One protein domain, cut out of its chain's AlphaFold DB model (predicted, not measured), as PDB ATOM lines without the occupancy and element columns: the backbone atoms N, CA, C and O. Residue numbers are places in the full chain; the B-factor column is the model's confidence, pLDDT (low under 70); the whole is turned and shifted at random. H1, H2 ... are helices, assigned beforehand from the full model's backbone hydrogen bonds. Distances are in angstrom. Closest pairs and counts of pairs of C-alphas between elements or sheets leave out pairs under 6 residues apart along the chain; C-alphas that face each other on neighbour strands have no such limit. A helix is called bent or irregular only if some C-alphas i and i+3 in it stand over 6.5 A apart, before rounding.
ATOM      1  N   LEU A 119      32.030  35.649 255.249       69.81
ATOM      2  CA  LEU A 119      31.298  34.391 255.119       69.81
ATOM      3  C   LEU A 119      31.374  33.870 253.675       69.81
ATOM      4  O   LEU A 119      31.138  34.613 252.723       69.81
ATOM      5  N   GLU A 120      31.719  32.592 253.509       68.19
ATOM      6  CA  GLU A 120      31.759  31.924 252.203       68.19
ATOM      7  C   GLU A 120      30.331  31.647 251.719       68.19
ATOM      8  O   GLU A 120      29.546  30.991 252.414       68.19
ATOM      9  N   PHE A 121      29.991  32.148 250.530       65.12
ATOM     10  CA  PHE A 121      28.717  31.836 249.899       65.12
ATOM     11  C   PHE A 121      28.789  30.436 249.302       65.12
ATOM     12  O   PHE A 121      29.646  30.148 248.467       65.12
ATOM     13  N   HIS A 122      27.869  29.577 249.722       61.75
ATOM     14  CA  HIS A 122      27.695  28.261 249.134       61.75
ATOM     15  C   HIS A 122      26.610  28.409 248.061       61.75
ATOM     16  O   HIS A 122      25.502  28.851 248.356       61.75
ATOM     17  N   GLY A 123      26.949  28.117 246.800       58.31
ATOM     18  CA  GLY A 123      26.158  28.401 245.590       58.31
ATOM     19  C   GLY A 123      24.790  27.716 245.451       58.31
ATOM     20  O   GLY A 123      24.306  27.542 244.337       58.31
ATOM     21  N   ASN A 124      24.178  27.281 246.550       66.50
ATOM     22  CA  ASN A 124      22.894  26.589 246.627       66.50
ATOM     23  C   ASN A 124      21.773  27.423 247.276       66.50
ATOM     24  O   ASN A 124      20.660  26.915 247.418       66.50
ATOM     25  N   LEU A 125      22.052  28.666 247.676       62.12
ATOM     26  CA  LEU A 125      21.096  29.530 248.369       62.12
ATOM     27  C   LEU A 125      20.110  30.196 247.394       62.12
ATOM     28  O   LEU A 125      20.464  30.587 246.277       62.12
ATOM     29  N   LYS A 126      18.848  30.321 247.822       73.50
ATOM     30  CA  LYS A 126      17.789  31.032 247.082       73.50
ATOM     31  C   LYS A 126      18.152  32.514 246.902       73.50
ATOM     32  O   LYS A 126      18.910  33.047 247.709       73.50
ATOM     33  N   PRO A 127      17.569  33.230 245.921       73.94
ATOM     34  CA  PRO A 127      17.802  34.670 245.763       73.94
ATOM     35  C   PRO A 127      17.511  35.481 247.039       73.94
ATOM     36  O   PRO A 127      18.203  36.455 247.298       73.94
ATOM     37  N   GLU A 128      16.548  35.064 247.868       79.31
ATOM     38  CA  GLU A 128      16.268  35.704 249.166       79.31
ATOM     39  C   GLU A 128      17.413  35.519 250.176       79.31
ATOM     40  O   GLU A 128      17.799  36.457 250.866       79.31
ATOM     41  N   GLU A 129      17.996  34.324 250.228       77.94
ATOM     42  CA  GLU A 129      19.112  33.981 251.119       77.94
ATOM     43  C   GLU A 129      20.434  34.601 250.635       77.94
ATOM     44  O   GLU A 129      21.304  34.925 251.439       77.94
ATOM     45  N   PHE A 130      20.581  34.823 249.325       76.75
ATOM     46  CA  PHE A 130      21.684  35.604 248.764       76.75
ATOM     47  C   PHE A 130      21.628  37.071 249.203       76.75
ATOM     48  O   PHE A 130      22.666  37.646 249.521       76.75
ATOM     49  N   LEU A 131      20.432  37.670 249.246       83.31
ATOM     50  CA  LEU A 131      20.249  39.043 249.727       83.31
ATOM     51  C   LEU A 131      20.530  39.160 251.230       83.31
ATOM     52  O   LEU A 131      21.185  40.110 251.647       83.31
ATOM     53  N   ASP A 132      20.095  38.182 252.026       82.56
ATOM     54  CA  ASP A 132      20.382  38.116 253.466       82.56
ATOM     55  C   ASP A 132      21.890  37.942 253.745       82.56
ATOM     56  O   ASP A 132      22.479  38.640 254.578       82.56
ATOM     57  N   TRP A 133      22.557  37.087 252.964       85.44
ATOM     58  CA  TRP A 133      24.012  36.940 253.002       85.44
ATOM     59  C   TRP A 133      24.733  38.228 252.586       85.44
ATOM     60  O   TRP A 133      25.668  38.643 253.270       85.44
ATOM     61  N   LEU A 134      24.298  38.884 251.503       83.19
ATOM     62  CA  LEU A 134      24.867  40.160 251.059       83.19
ATOM     63  C   LEU A 134      24.732  41.236 252.135       83.19
ATOM     64  O   LEU A 134      25.721  41.903 252.419       83.19
ATOM     65  N   ALA A 135      23.558  41.367 252.758       84.38
ATOM     66  CA  ALA A 135      23.322  42.322 253.839       84.38
ATOM     67  C   ALA A 135      24.242  42.052 255.040       84.38
ATOM     68  O   ALA A 135      24.862  42.970 255.571       84.38
ATOM     69  N   THR A 136      24.413  40.779 255.409       83.44
ATOM     70  CA  THR A 136      25.331  40.371 256.485       83.44
ATOM     71  C   THR A 136      26.789  40.701 256.140       83.44
ATOM     72  O   THR A 136      27.551  41.175 256.982       83.44
ATOM     73  N   VAL A 137      27.211  40.462 254.896       82.38
ATOM     74  CA  VAL A 137      28.569  40.788 254.435       82.38
ATOM     75  C   VAL A 137      28.780  42.301 254.371       82.38
ATOM     76  O   VAL A 137      29.837  42.775 254.781       82.38
ATOM     77  N   GLU A 138      27.794  43.063 253.907       81.81
ATOM     78  CA  GLU A 138      27.828  44.525 253.875       81.81
ATOM     79  C   GLU A 138      27.971  45.115 255.284       81.81
ATOM     80  O   GLU A 138      28.872  45.927 255.507       81.81
ATOM     81  N   GLU A 139      27.201  44.617 256.256       84.25
ATOM     82  CA  GLU A 139      27.297  45.005 257.670       84.25
ATOM     83  C   GLU A 139      28.697  44.725 258.247       84.25
ATOM     84  O   GLU A 139      29.296  45.576 258.910       84.25
ATOM     85  N   ILE A 140      29.280  43.559 257.942       80.00
ATOM     86  CA  ILE A 140      30.638  43.199 258.384       80.00
ATOM     87  C   ILE A 140      31.693  44.119 257.750       80.00
ATOM     88  O   ILE A 140      32.645  44.526 258.427       80.00
ATOM     89  N   LEU A 141      31.552  44.446 256.461       81.38
ATOM     90  CA  LEU A 141      32.475  45.322 255.734       81.38
ATOM     91  C   LEU A 141      32.398  46.771 256.230       81.38
ATOM     92  O   LEU A 141      33.432  47.442 256.326       81.38
ATOM     93  N   GLU A 142      31.199  47.239 256.572       81.69
ATOM     94  CA  GLU A 142      30.967  48.562 257.147       81.69
ATOM     95  C   GLU A 142      31.517  48.655 258.574       81.69
ATOM     96  O   GLU A 142      32.305  49.557 258.866       81.69
ATOM     97  N   PHE A 143      31.233  47.662 259.425       78.88
ATOM     98  CA  PHE A 143      31.775  47.579 260.786       78.88
ATOM     99  C   PHE A 143      33.312  47.572 260.809       78.88
ATOM    100  O   PHE A 143      33.945  48.112 261.718       78.88
ATOM    101  N   LYS A 144      33.935  46.971 259.792       76.25
ATOM    102  CA  LYS A 144      35.394  46.887 259.658       76.25
ATOM    103  C   LYS A 144      36.045  48.093 258.992       76.25
ATOM    104  O   LYS A 144      37.275  48.138 258.938       76.25
ATOM    105  N   GLY A 145      35.261  49.048 258.494       76.31
ATOM    106  CA  GLY A 145      35.781  50.217 257.787       76.31
ATOM    107  C   GLY A 145      36.529  49.845 256.504       76.31
ATOM    108  O   GLY A 145      37.534  50.470 256.170       76.31
ATOM    109  N   VAL A 146      36.084  48.796 255.802       77.19
ATOM    110  CA  VAL A 146      36.703  48.377 254.540       77.19
ATOM    111  C   VAL A 146      36.449  49.454 253.481       77.19
ATOM    112  O   VAL A 146      35.281  49.794 253.249       77.19
ATOM    113  N   PRO A 147      37.493  49.986 252.819       77.06
ATOM    114  CA  PRO A 147      37.318  50.974 251.765       77.06
ATOM    115  C   PRO A 147      36.689  50.324 250.522       77.06
ATOM    116  O   PRO A 147      36.882  49.137 250.245       77.06
ATOM    117  N   GLU A 148      35.857  51.089 249.821       72.88
ATOM    118  CA  GLU A 148      34.917  50.586 248.810       72.88
ATOM    119  C   GLU A 148      35.607  49.891 247.624       72.88
ATOM    120  O   GLU A 148      35.135  48.865 247.136       72.88
ATOM    121  N   ASP A 149      36.802  50.360 247.261       77.81
ATOM    122  CA  ASP A 149      37.686  49.775 246.248       77.81
ATOM    123  C   ASP A 149      38.124  48.337 246.574       77.81
ATOM    124  O   ASP A 149      38.455  47.563 245.673       77.81
ATOM    125  N   LYS A 150      38.091  47.955 247.857       79.38
ATOM    126  CA  LYS A 150      38.468  46.619 248.334       79.38
ATOM    127  C   LYS A 150      37.271  45.720 248.628       79.38
ATOM    128  O   LYS A 150      37.449  44.504 248.679       79.38
ATOM    129  N   ARG A 151      36.060  46.272 248.763       81.31
ATOM    130  CA  ARG A 151      34.836  45.503 249.058       81.31
ATOM    131  C   ARG A 151      34.497  44.533 247.931       81.31
ATOM    132  O   ARG A 151      34.383  43.336 248.171       81.31
ATOM    133  N   VAL A 152      34.426  45.021 246.691       80.56
ATOM    134  CA  VAL A 152      34.064  44.192 245.527       80.56
ATOM    135  C   VAL A 152      35.051  43.032 245.307       80.56
ATOM    136  O   VAL A 152      34.597  41.890 245.213       80.56
ATOM    137  N   PRO A 153      36.387  43.242 245.302       80.31
ATOM    138  CA  PRO A 153      37.346  42.140 245.222       80.31
ATOM    139  C   PRO A 153      37.216  41.113 246.353       80.31
ATOM    140  O   PRO A 153      37.413  39.924 246.119       80.31
ATOM    141  N   LEU A 154      36.898  41.558 247.572       78.62
ATOM    142  CA  LEU A 154      36.745  40.701 248.748       78.62
ATOM    143  C   LEU A 154      35.465  39.851 248.712       78.62
ATOM    144  O   LEU A 154      35.496  38.686 249.107       78.62
ATOM    145  N   VAL A 155      34.363  40.403 248.207       79.50
ATOM    146  CA  VAL A 155      33.107  39.667 247.997       79.50
ATOM    147  C   VAL A 155      33.250  38.689 246.827       79.50
ATOM    148  O   VAL A 155      32.851  37.532 246.936       79.50
ATOM    149  N   ALA A 156      33.903  39.099 245.735       77.88
ATOM    150  CA  ALA A 156      34.082  38.273 244.539       77.88
ATOM    151  C   ALA A 156      34.839  36.961 244.811       77.88
ATOM    152  O   ALA A 156      34.465  35.914 244.297       77.88
ATOM    153  N   ILE A 157      35.874  36.988 245.657       76.44
ATOM    154  CA  ILE A 157      36.623  35.777 246.050       76.44
ATOM    155  C   ILE A 157      35.850  34.860 247.012       76.44
ATOM    156  O   ILE A 157      36.287  33.738 247.266       76.44
ATOM    157  N   ARG A 158      34.746  35.346 247.593       72.44
ATOM    158  CA  ARG A 158      33.899  34.623 248.557       72.44
ATOM    159  C   ARG A 158      32.678  33.983 247.911       72.44
ATOM    160  O   ARG A 158      32.037  33.142 248.535       72.44
ATOM    161  N   LEU A 159      32.422  34.323 246.652       72.81
ATOM    162  CA  LEU A 159      31.532  33.598 245.762       72.81
ATOM    163  C   LEU A 159      32.285  32.373 245.225       72.81
ATOM    164  O   LEU A 159      33.044  32.469 244.262       72.81
ATOM    165  N   ARG A 160      32.122  31.212 245.866       62.38
ATOM    166  CA  ARG A 160      32.649  29.944 245.342       62.38
ATOM    167  C   ARG A 160      31.569  29.211 244.546       62.38
ATOM    168  O   ARG A 160      30.493  28.987 245.080       62.38
ATOM    169  N   ASP A 161      31.912  28.870 243.295       52.22
ATOM    170  CA  ASP A 161      31.339  27.855 242.376       52.22
ATOM    171  C   ASP A 161      29.799  27.653 242.474       52.22
ATOM    172  O   ASP A 161      29.289  27.137 243.463       52.22
ATOM    173  N   ARG A 162      28.955  27.986 241.485       44.03
ATOM    174  CA  ARG A 162      28.962  27.534 240.083       44.03
ATOM    175  C   ARG A 162      28.177  28.504 239.190       44.03
ATOM    176  O   ARG A 162      26.976  28.674 239.364       44.03
ATOM    177  N   ALA A 163      28.819  29.003 238.142       38.56
ATOM    178  CA  ALA A 163      28.164  29.147 236.844       38.56
ATOM    179  C   ALA A 163      28.951  28.283 235.851       38.56
ATOM    180  O   ALA A 163      29.528  28.776 234.889       38.56
ATOM    181  N   THR A 164      29.062  26.981 236.134       40.00
ATOM    182  CA  THR A 164      29.468  26.007 235.116       40.00
ATOM    183  C   THR A 164      28.366  25.986 234.064       40.00
ATOM    184  O   THR A 164      27.292  25.441 234.324       40.00
ATOM    185  N   THR A 165      28.610  26.641 232.932       37.19
ATOM    186  CA  THR A 165      27.866  26.404 231.688       37.19
ATOM    187  C   THR A 165      28.682  25.456 230.829       37.19
ATOM    188  O   THR A 165      29.921  25.641 230.795       37.19
TER     189      THR A 165
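Overview. This is residues 119 to 165 of the 165 residues of an uncharacterized protein of Punica granatum (UniProt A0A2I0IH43). Two helices make a V: the long H1 runs to a tight turn, and the shorter H2 folds back from it, so that they come nearest each other close to the turn. At the open side of the V, the stretch before H1 and the stretch after H2 are tied by a short parallel pairing, residues 121 to 122 with residues 159 to 160, and a tail leads on to Thr 165. The printed part has 47 residues with two named helices, H1 then H2, and no named strand; its class is all helix. It is only just compact, close to loose, with a radius of gyration of the C-alphas of 11.4 A, and elongated, spanning 35 by 20 by 12 A.

Along the chain. The printed part begins at Leu 119, with its C-alpha at (31.298, 34.391, 255.119). H1, residues 127 to 143, begins at C-alpha 127 (17.802, 34.670, 245.763) and is 24.2 A from first to last C-alpha. H2, residues 148 to 156, is 13.1 A long and ends at C-alpha 156 (34.082, 38.273, 244.539). H2 is only just irregular: C-alphas 149 and 152 are 6.7 A apart.

Arrangement. A tight link of 4 residues joins H1 to H2. The helices are close but not clearly touching, their closest C-alphas being those of Leu 141 and Arg 151, 7.1 A apart. They run opposite ways at a steep tilt of 41 degrees. In H1 every O i to N i+4 pair is within hydrogen-bond range, in H2 3 of 5.

Size, cuts and confidence. The two C-alphas farthest apart, those of Gly 145 and Thr 165, are 36.2 A apart. The printed part has no cut and ends at the chain's last residue. The mean pLDDT of the printed part is 72.7, and residues 119 to 125 and 160 to 165 are under 70.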